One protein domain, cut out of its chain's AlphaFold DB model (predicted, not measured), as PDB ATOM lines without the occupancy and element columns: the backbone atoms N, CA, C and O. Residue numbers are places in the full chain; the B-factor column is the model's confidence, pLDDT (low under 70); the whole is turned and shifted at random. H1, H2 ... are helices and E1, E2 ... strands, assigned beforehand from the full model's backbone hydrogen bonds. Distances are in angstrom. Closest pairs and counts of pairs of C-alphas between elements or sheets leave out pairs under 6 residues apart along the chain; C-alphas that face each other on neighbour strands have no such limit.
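AT A GLANCE: This is residues 4 to 104 of the 541 residues of an uncharacterized protein of Legionella septentrionalis (UniProt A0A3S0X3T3). One strongly twisted sheet of five strands curls round helix H1 on one face, while helix H2 covers strand E1 on the opposite face, giving three layers. The 101 printed residues hold two named helices and five named strands, in the order E1 H1 E2 H2 E3 E4 E5. The sheet, in the order E2 E1 E3 E4 E5, is antiparallel throughout, and the class is mixed, helices and strands. The whole is compact, with a radius of gyration of the C-alphas of 13.2 A and spans of 39 by 26 by 25 A.

HOW THE PARTS SIT: Inner strand E3, residues 60 to 69, is the antiparallel neighbour of E1, residues 4 to 10, with N 7 and O 63 within hydrogen-bond range at 2.9 A. E1 also neighbours edge strand E2, residues 34 to 41, with N 34 and O 8 at 2.8 A. E3, E4, residues 74 to 82, and E5, residues 94 to 103, form a meander, each strand the antiparallel neighbour of the one before; N 76 and O 68 are 2.8 A apart, N 77 and O 100 2.8 A. E5 bends by 91 degrees at residue 97. H1, residues 21 to 29, is on the sheet; its closest C-alphas to E1 are those of Ser 27 and Ile 9, 7.1 A. H2, residues 44 to 52, is over E1 at a height over the sheet of 8.3 A, its closest C-alphas to E1 being those of Arg 44 and Tyr 4, 6.2 A. E2, H2 and E3 form a split strand-helix-strand unit, two strands running the same way with E1 between them and a right-handed crossover. In H1 and H2 every O i to N i+4 pair is within hydrogen-bond range.

IN THESE COORDINATES: E1 begins at C-alpha 4 (-17.215, -43.927, -9.533) and spans 19.7 A. E2 spans 16.8 A, E3 25.7 A and E4 22.5 A. E5 spans 20.9 A, to C-alpha 103 (-24.359, -35.696, -21.717).

THE WHOLE: The two C-alphas farthest apart, of Asp 72 and Asp 88, are 40.9 A apart. The printed part has no cut, and E4 to E5 is a long link. The pLDDT is under 70 at residues 36 to 39, 84 to 92 and 104.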
ATOM      1  N   TYR A   4     -18.328 -43.311  -8.834       93.00
ATOM      2  CA  TYR A   4     -17.215 -43.927  -9.533       93.00
ATOM      3  C   TYR A   4     -17.725 -44.962 -10.520       93.00
ATOM      4  O   TYR A   4     -18.659 -45.697 -10.222       93.00
ATOM      5  N   THR A   5     -17.106 -45.047 -11.690       92.50
ATOM      6  CA  THR A   5     -17.421 -46.099 -12.661       92.50
ATOM      7  C   THR A   5     -16.157 -46.597 -13.344       92.50
ATOM      8  O   THR A   5     -15.103 -45.958 -13.282       92.50
ATOM      9  N   LEU A   6     -16.256 -47.767 -13.965       91.12
ATOM     10  CA  LEU A   6     -15.159 -48.431 -14.645       91.12
ATOM     11  C   LEU A   6     -15.448 -48.465 -16.148       91.12
ATOM     12  O   LEU A   6     -16.440 -49.042 -16.589       91.12
ATOM     13  N   ILE A   7     -14.563 -47.861 -16.935       91.25
ATOM     14  CA  ILE A   7     -14.650 -47.859 -18.398       91.25
ATOM     15  C   ILE A   7     -13.476 -48.625 -19.008       91.25
ATOM     16  O   ILE A   7     -12.414 -48.765 -18.397       91.25
ATOM     17  N   SER A   8     -13.661 -49.103 -20.235       90.56
ATOM     18  CA  SER A   8     -12.622 -49.744 -21.038       90.56
ATOM     19  C   SER A   8     -12.344 -48.916 -22.288       90.56
ATOM     20  O   SER A   8     -13.226 -48.745 -23.127       90.56
ATOM     21  N   ILE A   9     -11.107 -48.461 -22.467       91.31
ATOM     22  CA  ILE A   9     -10.658 -47.751 -23.671       91.31
ATOM     23  C   ILE A   9      -9.909 -48.733 -24.572       91.31
ATOM     24  O   ILE A   9      -8.933 -49.356 -24.149       91.31
ATOM     25  N   GLY A  10     -10.362 -48.879 -25.817       88.50
ATOM     26  CA  GLY A  10      -9.697 -49.728 -26.804       88.50
ATOM     27  C   GLY A  10      -8.395 -49.095 -27.293       88.50
ATOM     28  O   GLY A  10      -8.394 -47.977 -27.794       88.50
ATOM     29  N   LEU A  11      -7.284 -49.820 -27.188       87.19
ATOM     30  CA  LEU A  11      -5.968 -49.375 -27.634       87.19
ATOM     31  C   LEU A  11      -5.742 -49.733 -29.117       87.19
ATOM     32  O   LEU A  11      -5.837 -50.909 -29.500       87.19
ATOM     33  N   PRO A  12      -5.390 -48.754 -29.972       84.62
ATOM     34  CA  PRO A  12      -4.951 -48.995 -31.337       84.62
ATOM     35  C   PRO A  12      -3.723 -49.910 -31.376       84.62
ATOM     36  O   PRO A  12      -2.879 -49.891 -30.481       84.62
ATOM     37  N   ARG A  13      -3.566 -50.681 -32.463       82.94
ATOM     38  CA  ARG A  13      -2.466 -51.660 -32.622       82.94
ATOM     39  C   ARG A  13      -1.061 -51.054 -32.501       82.94
ATOM     40  O   ARG A  13      -0.107 -51.789 -32.278       82.94
ATOM     41  N   ASN A  14      -0.930 -49.747 -32.703       83.69
ATOM     42  CA  ASN A  14       0.321 -48.997 -32.710       83.69
ATOM     43  C   ASN A  14       0.610 -48.242 -31.400       83.69
ATOM     44  O   ASN A  14       1.677 -47.635 -31.298       83.69
ATOM     45  N   VAL A  15      -0.283 -48.270 -30.403       78.75
ATOM     46  CA  VAL A  15      -0.013 -47.643 -29.101       78.75
ATOM     47  C   VAL A  15       0.890 -48.563 -28.277       78.75
ATOM     48  O   VAL A  15       0.512 -49.678 -27.926       78.75
ATOM     49  N   LYS A  16       2.114 -48.103 -27.994       74.31
ATOM     50  CA  LYS A  16       3.061 -48.793 -27.107       74.31
ATOM     51  C   LYS A  16       2.765 -48.427 -25.649       74.31
ATOM     52  O   LYS A  16       2.479 -47.270 -25.360       74.31
ATOM     53  N   SER A  17       2.860 -49.405 -24.750       72.94
ATOM     54  CA  SER A  17       2.815 -49.183 -23.297       72.94
ATOM     55  C   SER A  17       4.071 -48.422 -22.826       72.94
ATOM     56  O   SER A  17       5.152 -48.720 -23.347       72.94
ATOM     57  N   PRO A  18       3.978 -47.478 -21.864       80.19
ATOM     58  CA  PRO A  18       2.769 -47.045 -21.153       80.19
ATOM     59  C   PRO A  18       1.903 -46.070 -21.969       80.19
ATOM     60  O   PRO A  18       2.408 -45.209 -22.688       80.19
ATOM     61  N   VAL A  19       0.578 -46.197 -21.838       82.94
ATOM     62  CA  VAL A  19      -0.386 -45.276 -22.459       82.94
ATOM     63  C   VAL A  19      -0.312 -43.929 -21.741       82.94
ATOM     64  O   VAL A  19      -0.391 -43.865 -20.518       82.94
ATOM     65  N   LYS A  20      -0.150 -42.850 -22.505       88.75
ATOM     66  CA  LYS A  20      -0.090 -41.483 -21.977       88.75
ATOM     67  C   LYS A  20      -1.456 -41.022 -21.445       88.75
ATOM     68  O   LYS A  20      -2.474 -41.303 -22.074       88.75
ATOM     69  N   ASN A  21      -1.482 -40.266 -20.344       88.88
ATOM     70  CA  ASN A  21      -2.726 -39.727 -19.771       88.88
ATOM     71  C   ASN A  21      -3.476 -38.825 -20.763       88.88
ATOM     72  O   ASN A  21      -4.702 -38.831 -20.782       88.88
ATOM     73  N   GLU A  22      -2.763 -38.115 -21.639       90.19
ATOM     74  CA  GLU A  22      -3.365 -37.284 -22.685       90.19
ATOM     75  C   GLU A  22      -4.211 -38.119 -23.655       90.19
ATOM     76  O   GLU A  22      -5.290 -37.693 -24.052       90.19
ATOM     77  N   TYR A  23      -3.772 -39.340 -23.978       90.50
ATOM     78  CA  TYR A  23      -4.539 -40.252 -24.825       90.50
ATOM     79  C   TYR A  23      -5.837 -40.693 -24.137       90.50
ATOM     80  O   TYR A  23      -6.898 -40.683 -24.751       90.50
ATOM     81  N   VAL A  24      -5.761 -41.034 -22.847       89.88
ATOM     82  CA  VAL A  24      -6.932 -41.422 -22.043       89.88
ATOM     83  C   VAL A  24      -7.931 -40.272 -21.951       89.88
ATOM     84  O   VAL A  24      -9.119 -40.467 -22.200       89.88
ATOM     85  N   ALA A  25      -7.443 -39.067 -21.653       90.94
ATOM     86  CA  ALA A  25      -8.252 -37.858 -21.598       90.94
ATOM     87  C   ALA A  25      -8.949 -37.582 -22.940       90.94
ATOM     88  O   ALA A  25     -10.145 -37.293 -22.953       90.94
ATOM     89  N   ASP A  26      -8.231 -37.703 -24.058       91.88
ATOM     90  CA  ASP A  26      -8.787 -37.506 -25.399       91.88
ATOM     91  C   ASP A  26      -9.835 -38.565 -25.760       91.88
ATOM     92  O   ASP A  26     -10.871 -38.218 -26.325       91.88
ATOM     93  N   SER A  27      -9.617 -39.835 -25.409       91.75
ATOM     94  CA  SER A  27     -10.610 -40.896 -25.624       91.75
ATOM     95  C   SER A  27     -11.878 -40.680 -24.799       91.75
ATOM     96  O   SER A  27     -12.972 -40.875 -25.320       91.75
ATOM     97  N   ILE A  28     -11.765 -40.223 -23.544       91.31
ATOM     98  CA  ILE A  28     -12.933 -39.883 -22.713       91.31
ATOM     99  C   ILE A  28     -13.696 -38.699 -23.327       91.31
ATOM    100  O   ILE A  28     -14.912 -38.773 -23.472       91.31
ATOM    101  N   LYS A  29     -12.993 -37.639 -23.753       90.38
ATOM    102  CA  LYS A  29     -13.600 -36.458 -24.401       90.38
ATOM    103  C   LYS A  29     -14.338 -36.782 -25.698       90.38
ATOM    104  O   LYS A  29     -15.297 -36.099 -26.032       90.38
ATOM    105  N   LYS A  30     -13.866 -37.782 -26.443       90.94
ATOM    106  CA  LYS A  30     -14.488 -38.244 -27.693       90.94
ATOM    107  C   LYS A  30     -15.553 -39.321 -27.481       90.94
ATOM    108  O   LYS A  30     -16.092 -39.812 -28.466       90.94
ATOM    109  N   GLU A  31     -15.808 -39.719 -26.234       88.50
ATOM    110  CA  GLU A  31     -16.680 -40.849 -25.894       88.50
ATOM    111  C   GLU A  31     -16.240 -42.177 -26.560       88.50
ATOM    112  O   GLU A  31     -17.037 -43.075 -26.819       88.50
ATOM    113  N   GLU A  32     -14.937 -42.336 -26.827       90.12
ATOM    114  CA  GLU A  32     -14.328 -43.527 -27.442       90.12
ATOM    115  C   GLU A  32     -13.986 -44.595 -26.385       90.12
ATOM    116  O   GLU A  32     -12.854 -45.079 -26.279       90.12
ATOM    117  N   PHE A  33     -14.968 -44.967 -25.569       89.50
ATOM    118  CA  PHE A  33     -14.819 -45.988 -24.536       89.50
ATOM    119  C   PHE A  33     -16.044 -46.895 -24.455       89.50
ATOM    120  O   PHE A  33     -17.155 -46.535 -24.832       89.50
ATOM    121  N   PHE A  34     -15.837 -48.100 -23.939       82.12
ATOM    122  CA  PHE A  34     -16.907 -49.025 -23.608       82.12
ATOM    123  C   PHE A  34     -17.197 -48.906 -22.121       82.12
ATOM    124  O   PHE A  34     -16.351 -49.233 -21.283       82.12
ATOM    125  N   GLN A  35     -18.401 -48.454 -21.795       70.75
ATOM    126  CA  GLN A  35     -18.941 -48.633 -20.462       70.75
ATOM    127  C   GLN A  35     -19.457 -50.071 -20.378       70.75
ATOM    128  O   GLN A  35     -20.393 -50.452 -21.082       70.75
ATOM    129  N   HIS A  36     -18.793 -50.901 -19.582       62.59
ATOM    130  CA  HIS A  36     -19.354 -52.197 -19.220       62.59
ATOM    131  C   HIS A  36     -20.641 -51.955 -18.421       62.59
ATOM    132  O   HIS A  36     -20.710 -50.954 -17.710       62.59
ATOM    133  N   GLU A  37     -21.650 -52.817 -18.604       52.44
ATOM    134  CA  GLU A  37     -22.998 -52.697 -18.022       52.44
ATOM    135  C   GLU A  37     -22.947 -52.045 -16.635       52.44
ATOM    136  O   GLU A  37     -22.259 -52.529 -15.741       52.44
ATOM    137  N   ALA A  38     -23.549 -50.856 -16.551       54.94
ATOM    138  CA  ALA A  38     -23.178 -49.780 -15.642       54.94
ATOM    139  C   ALA A  38     -23.005 -50.227 -14.183       54.94
ATOM    140  O   ALA A  38     -23.979 -50.314 -13.436       54.94
ATOM    141  N   ILE A  39     -21.752 -50.426 -13.759       69.56
ATOM    142  CA  ILE A  39     -21.436 -50.497 -12.336       69.56
ATOM    143  C   ILE A  39     -21.055 -49.093 -11.877       69.56
ATOM    144  O   ILE A  39     -20.012 -48.537 -12.239       69.56
ATOM    145  N   ASP A  40     -21.982 -48.503 -11.137       85.81
ATOM    146  CA  ASP A  40     -21.855 -47.212 -10.491       85.81
ATOM    147  C   ASP A  40     -21.617 -47.453  -8.998       85.81
ATOM    148  O   ASP A  40     -22.441 -48.051  -8.301       85.81
ATOM    149  N   PHE A  41     -20.464 -47.009  -8.512       89.25
ATOM    150  CA  PHE A  41     -20.011 -47.232  -7.151       89.25
ATOM    151  C   PHE A  41     -20.067 -45.935  -6.347       89.25
ATOM    152  O   PHE A  41     -19.635 -44.871  -6.793       89.25
ATOM    153  N   SER A  42     -20.521 -46.038  -5.099       90.25
ATOM    154  CA  SER A  42     -20.561 -44.914  -4.156       90.25
ATOM    155  C   SER A  42     -19.187 -44.549  -3.580       90.25
ATOM    156  O   SER A  42     -19.029 -43.474  -3.003       90.25
ATOM    157  N   THR A  43     -18.183 -45.427  -3.713       90.62
ATOM    158  CA  THR A  43     -16.834 -45.212  -3.173       90.62
ATOM    159  C   THR A  43     -15.745 -45.674  -4.137       90.62
ATOM    160  O   THR A  43     -15.924 -46.619  -4.907       90.62
ATOM    161  N   ARG A  44     -14.572 -45.035  -4.040       88.69
ATOM    162  CA  ARG A  44     -13.388 -45.388  -4.831       88.69
ATOM    163  C   ARG A  44     -12.899 -46.810  -4.549       88.69
ATOM    164  O   ARG A  44     -12.452 -47.497  -5.456       88.69
ATOM    165  N   ASN A  45     -12.984 -47.262  -3.300       87.12
ATOM    166  CA  ASN A  45     -12.510 -48.596  -2.931       87.12
ATOM    167  C   ASN A  45     -13.359 -49.694  -3.582       87.12
ATOM    168  O   ASN A  45     -12.796 -50.651  -4.096       87.12
ATOM    169  N   ALA A  46     -14.682 -49.513  -3.648       84.69
ATOM    170  CA  ALA A  46     -15.577 -50.492  -4.262       84.69
ATOM    171  C   ALA A  46     -15.317 -50.669  -5.771       84.69
ATOM    172  O   ALA A  46     -15.300 -51.794  -6.266       84.69
ATOM    173  N   VAL A  47     -15.041 -49.580  -6.504       88.94
ATOM    174  CA  VAL A  47     -14.688 -49.684  -7.934       88.94
ATOM    175  C   VAL A  47     -13.312 -50.325  -8.148       88.94
ATOM    176  O   VAL A  47     -13.134 -51.066  -9.112       88.94
ATOM    177  N   LEU A  48     -12.345 -50.085  -7.254       85.69
ATOM    178  CA  LEU A  48     -11.015 -50.704  -7.324       85.69
ATOM    179  C   LEU A  48     -11.071 -52.204  -7.012       85.69
ATOM    180  O   LEU A  48     -10.407 -52.999  -7.677       85.69
ATOM    181  N   GLU A  49     -11.896 -52.599  -6.044       83.31
ATOM    182  CA  GLU A  49     -12.163 -54.005  -5.740       83.31
ATOM    183  C   GLU A  49     -12.802 -54.709  -6.942       83.31
ATOM    184  O   GLU A  49     -12.271 -55.712  -7.419       83.31
ATOM    185  N   ALA A  50     -13.858 -54.132  -7.525       82.25
ATOM    186  CA  ALA A  50     -14.475 -54.669  -8.739       82.25
ATOM    187  C   ALA A  50     -13.493 -54.756  -9.921       82.25
ATOM    188  O   ALA A  50     -13.481 -55.747 -10.652       82.25
ATOM    189  N   GLN A  51     -12.630 -53.750 -10.087       83.69
ATOM    190  CA  GLN A  51     -11.604 -53.724 -11.127       83.69
ATOM    191  C   GLN A  51     -10.588 -54.870 -10.988       83.69
ATOM    192  O   GLN A  51     -10.143 -55.398 -12.009       83.69
ATOM    193  N   SER A  52     -10.231 -55.275  -9.764       79.31
ATOM    194  CA  SER A  52      -9.293 -56.385  -9.522       79.31
ATOM    195  C   SER A  52      -9.812 -57.737 -10.027       79.31
ATOM    196  O   SER A  52      -9.028 -58.581 -10.457       79.31
ATOM    197  N   ASN A  53     -11.135 -57.900 -10.086       75.38
ATOM    198  CA  ASN A  53     -11.794 -59.114 -10.567       75.38
ATOM    199  C   ASN A  53     -12.046 -59.114 -12.084       75.38
ATOM    200  O   ASN A  53     -12.598 -60.075 -12.624       75.38
ATOM    201  N   TRP A  54     -11.670 -58.050 -12.799       75.00
ATOM    202  CA  TRP A  54     -11.919 -57.925 -14.232       75.00
ATOM    203  C   TRP A  54     -10.689 -58.218 -15.081       75.00
ATOM    204  O   TRP A  54      -9.630 -57.603 -14.951       75.00
ATOM    205  N   TYR A  55     -10.877 -59.120 -16.042       71.56
ATOM    206  CA  TYR A  55      -9.895 -59.380 -17.081       71.56
ATOM    207  C   TYR A  55      -9.978 -58.304 -18.167       71.56
ATOM    208  O   TYR A  55     -10.890 -58.296 -18.999       71.56
ATOM    209  N   ALA A  56      -8.999 -57.404 -18.188       70.12
ATOM    210  CA  ALA A  56      -8.785 -56.523 -19.323       70.12
ATOM    211  C   ALA A  56      -8.186 -57.346 -20.472       70.12
ATOM    212  O   ALA A  56      -7.102 -57.917 -20.343       70.12
ATOM    213  N   GLY A  57      -8.876 -57.414 -21.613       75.25
ATOM    214  CA  GLY A  57      -8.267 -57.966 -22.822       75.25
ATOM    215  C   GLY A  57      -6.954 -57.229 -23.145       75.25
ATOM    216  O   GLY A  57      -6.831 -56.047 -22.827       75.25
ATOM    217  N   PRO A  58      -5.987 -57.856 -23.840       76.81
ATOM    218  CA  PRO A  58      -4.636 -57.307 -24.056       76.81
ATOM    219  C   PRO A  58      -4.581 -55.989 -24.855       76.81
ATOM    220  O   PRO A  58      -3.503 -55.462 -25.114       76.81
ATOM    221  N   ARG A  59      -5.731 -55.466 -25.295       84.44
ATOM    222  CA  ARG A  59      -5.878 -54.198 -26.020       84.44
ATOM    223  C   ARG A  59      -6.884 -53.252 -25.375       84.44
ATOM    224  O   ARG A  59      -7.318 -52.320 -26.032       84.44
ATOM    225  N   ASN A  60      -7.267 -53.490 -24.129       86.94
ATOM    226  CA  ASN A  60      -8.195 -52.637 -23.408       86.94
ATOM    227  C   ASN A  60      -7.480 -52.038 -22.202       86.94
ATOM    228  O   ASN A  60      -6.912 -52.762 -21.387       86.94
ATOM    229  N   LEU A  61      -7.515 -50.714 -22.096       87.81
ATOM    230  CA  LEU A  61      -7.086 -50.001 -20.906       87.81
ATOM    231  C   LEU A  61      -8.301 -49.773 -20.013       87.81
ATOM    232  O   LEU A  61      -9.237 -49.073 -20.398       87.81
ATOM    233  N   MET A  62      -8.270 -50.348 -18.816       90.44
ATOM    234  CA  MET A  62      -9.299 -50.110 -17.810       90.44
ATOM    235  C   MET A  62      -9.028 -48.786 -17.106       90.44
ATOM    236  O   MET A  62      -7.910 -48.549 -16.648       90.44
ATOM    237  N   VAL A  63     -10.045 -47.940 -16.994       90.81
ATOM    238  CA  VAL A  63      -9.929 -46.612 -16.390       90.81
ATOM    239  C   VAL A  63     -11.057 -46.419 -15.389       90.81
ATOM    240  O   VAL A  63     -12.225 -46.623 -15.714       90.81
ATOM    241  N   VAL A  64     -10.700 -46.029 -14.168       92.06
ATOM    242  CA  VAL A  64     -11.671 -45.606 -13.156       92.06
ATOM    243  C   VAL A  64     -11.977 -44.134 -13.379       92.06
ATOM    244  O   VAL A  64     -11.049 -43.325 -13.402       92.06
ATOM    245  N   LEU A  65     -13.253 -43.792 -13.525       93.75
ATOM    246  CA  LEU A  65     -13.733 -42.415 -13.601       93.75
ATOM    247  C   LEU A  65     -14.342 -41.988 -12.270       93.75
ATOM    248  O   LEU A  65     -15.065 -42.761 -11.646       93.75
ATOM    249  N   GLU A  66     -14.097 -40.741 -11.882       94.50
ATOM    250  CA  GLU A  66     -14.784 -40.055 -10.789       94.50
ATOM    251  C   GLU A  66     -15.681 -38.959 -11.374       94.50
ATOM    252  O   GLU A  66     -15.195 -38.061 -12.072       94.50
ATOM    253  N   TYR A  67     -16.981 -39.011 -11.082       93.88
ATOM    254  CA  TYR A  67     -17.968 -38.091 -11.648       93.88
ATOM    255  C   TYR A  67     -19.072 -37.702 -10.657       93.88
ATOM    256  O   TYR A  67     -19.235 -38.310  -9.599       93.88
ATOM    257  N   GLU A  68     -19.843 -36.673 -11.002       94.12
ATOM    258  CA  GLU A  68     -21.122 -36.334 -10.368       94.12
ATOM    259  C   GLU A  68     -22.190 -36.144 -11.435       94.12
ATOM    260  O   GLU A  68     -21.919 -35.573 -12.487       94.12
ATOM    261  N   THR A  69     -23.403 -36.609 -11.157       88.44
ATOM    262  CA  THR A  69     -24.563 -36.404 -12.028       88.44
ATOM    263  C   THR A  69     -25.350 -35.180 -11.569       88.44
ATOM    264  O   THR A  69     -25.666 -35.067 -10.379       88.44
ATOM    265  N   SER A  70     -25.673 -34.275 -12.492       88.44
ATOM    266  CA  SER A  70     -26.613 -33.177 -12.256       88.44
ATOM    267  C   SER A  70     -28.067 -33.677 -12.284       88.44
ATOM    268  O   SER A  70     -28.334 -34.835 -12.609       88.44
ATOM    269  N   ALA A  71     -29.018 -32.805 -11.933       83.88
ATOM    270  CA  ALA A  71     -30.449 -33.106 -12.045       83.88
ATOM    271  C   ALA A  71     -30.897 -33.330 -13.504       83.88
ATOM    272  O   ALA A  71     -31.873 -34.037 -13.732       83.88
ATOM    273  N   ASP A  72     -30.150 -32.782 -14.467       85.31
ATOM    274  CA  ASP A  72     -30.423 -32.868 -15.905       85.31
ATOM    275  C   ASP A  72     -29.713 -34.065 -16.566       85.31
ATOM    276  O   ASP A  72     -29.513 -34.086 -17.777       85.31
ATOM    277  N   ASN A  73     -29.298 -35.062 -15.771       80.88
ATOM    278  CA  ASN A  73     -28.564 -36.243 -16.234       80.88
ATOM    279  C   ASN A  73     -27.226 -35.922 -16.936       80.88
ATOM    280  O   ASN A  73     -26.706 -36.725 -17.706       80.88
ATOM    281  N   GLU A  74     -26.599 -34.782 -16.644       86.31
ATOM    282  CA  GLU A  74     -25.232 -34.519 -17.101       86.31
ATOM    283  C   GLU A  74     -24.220 -35.107 -16.120       86.31
ATOM    284  O   GLU A  74     -24.283 -34.848 -14.916       86.31
ATOM    285  N   ALA A  75     -23.257 -35.877 -16.623       88.19
ATOM    286  CA  ALA A  75     -22.146 -36.382 -15.833       88.19
ATOM    287  C   ALA A  75     -20.965 -35.410 -15.930       88.19
ATOM    288  O   ALA A  75     -20.339 -35.263 -16.976       88.19
ATOM    289  N   THR A  76     -20.627 -34.765 -14.818       92.31
ATOM    290  CA  THR A  76     -19.409 -33.965 -14.680       92.31
ATOM    291  C   THR A  76     -18.271 -34.871 -14.221       92.31
ATOM    292  O   THR A  76     -18.271 -35.321 -13.076       92.31
ATOM    293  N   ILE A  77     -17.309 -35.159 -15.097       92.19
ATOM    294  CA  ILE A  77     -16.120 -35.964 -14.797       92.19
ATOM    295  C   ILE A  77     -15.024 -35.060 -14.235       92.19
ATOM    296  O   ILE A  77     -14.621 -34.078 -14.860       92.19
ATOM    297  N   PHE A  78     -14.497 -35.428 -13.070       91.31
ATOM    298  CA  PHE A  78     -13.472 -34.653 -12.368       91.31
ATOM    299  C   PHE A  78     -12.077 -35.242 -12.529       91.31
ATOM    300  O   PHE A  78     -11.097 -34.507 -12.668       91.31
ATOM    301  N   SER A  79     -11.982 -36.568 -12.491       92.75
ATOM    302  CA  SER A  79     -10.702 -37.258 -12.538       92.75
ATOM    303  C   SER A  79     -10.828 -38.632 -13.181       92.75
ATOM    304  O   SER A  79     -11.917 -39.210 -13.272       92.75
ATOM    305  N   PHE A  80      -9.693 -39.158 -13.629       93.00
ATOM    306  CA  PHE A  80      -9.573 -40.553 -14.011       93.00
ATOM    307  C   PHE A  80      -8.285 -41.173 -13.469       93.00
ATOM    308  O   PHE A  80      -7.302 -40.490 -13.174       93.00
ATOM    309  N   SER A  81      -8.287 -42.493 -13.316       90.56
ATOM    310  CA  SER A  81      -7.111 -43.277 -12.927       90.56
ATOM    311  C   SER A  81      -6.978 -44.478 -13.866       90.56
ATOM    312  O   SER A  81      -7.816 -45.385 -13.796       90.56
ATOM    313  N   PRO A  82      -5.984 -44.498 -14.773       83.56
ATOM    314  CA  PRO A  82      -5.735 -45.666 -15.605       83.56
ATOM    315  C   PRO A  82      -5.196 -46.810 -14.739       83.56
ATOM    316  O   PRO A  82      -4.390 -46.594 -13.835       83.56
ATOM    317  N   ASN A  83      -5.649 -48.032 -15.009       72.56
ATOM    318  CA  ASN A  83      -5.121 -49.218 -14.351       72.56
ATOM    319  C   ASN A  83      -3.673 -49.442 -14.786       72.56
ATOM    320  O   ASN A  83      -3.383 -49.517 -15.983       72.56
ATOM    321  N   VAL A  84      -2.783 -49.616 -13.816       54.09
ATOM    322  CA  VAL A  84      -1.434 -50.106 -14.056       54.09
ATOM    323  C   VAL A  84      -1.252 -51.334 -13.172       54.09
ATOM    324  O   VAL A  84      -0.870 -51.232 -12.014       54.09
ATOM    325  N   TYR A  85      -1.456 -52.523 -13.739       53.50
ATOM    326  CA  TYR A  85      -0.983 -53.794 -13.167       53.50
ATOM    327  C   TYR A  85       0.564 -53.876 -13.077       53.50
ATOM    328  O   TYR A  85       1.125 -54.958 -12.937       53.50
ATOM    329  N   ALA A  86       1.281 -52.751 -13.152       42.94
ATOM    330  CA  ALA A  86       2.699 -52.655 -12.847       42.94
ATOM    331  C   ALA A  86       2.830 -51.883 -11.536       42.94
ATOM    332  O   ALA A  86       2.683 -50.662 -11.493       42.94
ATOM    333  N   SER A  87       3.121 -52.621 -10.474       41.22
ATOM    334  CA  SER A  87       3.367 -52.178  -9.099       41.22
ATOM    335  C   SER A  87       4.478 -51.127  -8.922       41.22
ATOM    336  O   SER A  87       4.747 -50.731  -7.794       41.22
ATOM    337  N   ASP A  88       5.089 -50.642 -10.005       41.25
ATOM    338  CA  ASP A  88       6.295 -49.810  -9.972       41.25
ATOM    339  C   ASP A  88       6.083 -48.374 -10.487       41.25
ATOM    340  O   ASP A  88       6.989 -47.546 -10.408       41.25
ATOM    341  N   LEU A  89       4.893 -48.036 -10.994       44.81
ATOM    342  CA  LEU A  89       4.566 -46.678 -11.438       44.81
ATOM    343  C   LEU A  89       3.411 -46.163 -10.586       44.81
ATOM    344  O   LEU A  89       2.266 -46.557 -10.789       44.81
ATOM    345  N   GLY A  90       3.728 -45.322  -9.597       51.44
ATOM    346  CA  GLY A  90       2.754 -44.756  -8.663       51.44
ATOM    347  C   GLY A  90       1.465 -44.312  -9.361       51.44
ATOM    348  O   GLY A  90       1.506 -43.667 -10.408       51.44
ATOM    349  N   ILE A  91       0.323 -44.688  -8.781       55.44
ATOM    350  CA  ILE A  91      -1.016 -44.406  -9.309       55.44
ATOM    351  C   ILE A  91      -1.211 -42.884  -9.358       55.44
ATOM    352  O   ILE A  91      -1.621 -42.262  -8.378       55.44
ATOM    353  N   SER A  92      -0.906 -42.255 -10.492       68.19
ATOM    354  CA  SER A  92      -1.187 -40.836 -10.685       68.19
ATOM    355  C   SER A  92      -2.653 -40.689 -11.084       68.19
ATOM    356  O   SER A  92      -3.035 -41.047 -12.199       68.19
ATOM    357  N   THR A  93      -3.477 -40.173 -10.172       80.19
ATOM    358  CA  THR A  93      -4.831 -39.716 -10.513       80.19
ATOM    359  C   THR A  93      -4.685 -38.481 -11.392       80.19
ATOM    360  O   THR A  93      -4.025 -37.524 -10.988       80.19
ATOM    361  N   TYR A  94      -5.259 -38.504 -12.591       85.81
ATOM    362  CA  TYR A  94      -5.250 -37.349 -13.476       85.81
ATOM    363  C   TYR A  94      -6.527 -36.542 -13.260       85.81
ATOM    364  O   TYR A  94      -7.630 -37.069 -13.405       85.81
ATOM    365  N   TYR A  95      -6.370 -35.264 -12.927       85.12
ATOM    366  CA  TYR A  95      -7.472 -34.316 -12.811       85.12
ATOM    367  C   TYR A  95      -7.572 -33.517 -14.103       85.12
ATOM    368  O   TYR A  95      -6.564 -33.030 -14.617       85.12
ATOM    369  N   PHE A  96      -8.781 -33.376 -14.635       74.44
ATOM    370  CA  PHE A  96      -8.985 -32.443 -15.733       74.44
ATOM    371  C   PHE A  96      -8.836 -31.007 -15.206       74.44
ATOM    372  O   PHE A  96      -9.342 -30.689 -14.132       74.44
ATOM    373  N   ASN A  97      -8.151 -30.140 -15.961       79.44
ATOM    374  CA  ASN A  97      -8.014 -28.718 -15.603       79.44
ATOM    375  C   ASN A  97      -9.378 -28.015 -15.516       79.44
ATOM    376  O   ASN A  97      -9.552 -27.099 -14.721       79.44
ATOM    377  N   GLU A  98     -10.339 -28.478 -16.316       80.69
ATOM    378  CA  GLU A  98     -11.747 -28.100 -16.256       80.69
ATOM    379  C   GLU A  98     -12.582 -29.385 -16.242       80.69
ATOM    380  O   GLU A  98     -12.258 -30.306 -17.003       80.69
ATOM    381  N   PRO A  99     -13.622 -29.490 -15.396       83.19
ATOM    382  CA  PRO A  99     -14.473 -30.671 -15.371       83.19
ATOM    383  C   PRO A  99     -15.068 -30.950 -16.754       83.19
ATOM    384  O   PRO A  99     -15.575 -30.046 -17.417       83.19
ATOM    385  N   LEU A 100     -15.008 -32.205 -17.191       88.12
ATOM    386  CA  LEU A 100     -15.568 -32.608 -18.475       88.12
ATOM    387  C   LEU A 100     -17.050 -32.932 -18.288       88.12
ATOM    388  O   LEU A 100     -17.384 -33.864 -17.562       88.12
ATOM    389  N   ILE A 101     -17.925 -32.178 -18.945       86.38
ATOM    390  CA  ILE A 101     -19.367 -32.434 -18.935       86.38
ATOM    391  C   ILE A 101     -19.681 -33.395 -20.082       86.38
ATOM    392  O   ILE A 101     -19.488 -33.054 -21.248       86.38
ATOM    393  N   LEU A 102     -20.147 -34.595 -19.744       82.38
ATOM    394  CA  LEU A 102     -20.708 -35.545 -20.694       82.38
ATOM    395  C   LEU A 102     -22.227 -35.572 -20.536       82.38
ATOM    396  O   LEU A 102     -22.755 -35.731 -19.434       82.38
ATOM    397  N   GLN A 103     -22.927 -35.450 -21.656       74.75
ATOM    398  CA  GLN A 103     -24.359 -35.696 -21.717       74.75
ATOM    399  C   GLN A 103     -24.572 -37.205 -21.599       74.75
ATOM    400  O   GLN A 103     -24.146 -37.960 -22.474       74.75
ATOM    401  N   VAL A 104     -25.212 -37.664 -20.520       62.62
ATOM    402  CA  VAL A 104     -25.614 -39.070 -20.430       62.62
ATOM    403  C   VAL A 104     -26.720 -39.261 -21.462       62.62
ATOM    404  O   VAL A 104     -27.870 -38.903 -21.234       62.62
TER     405      VAL A 104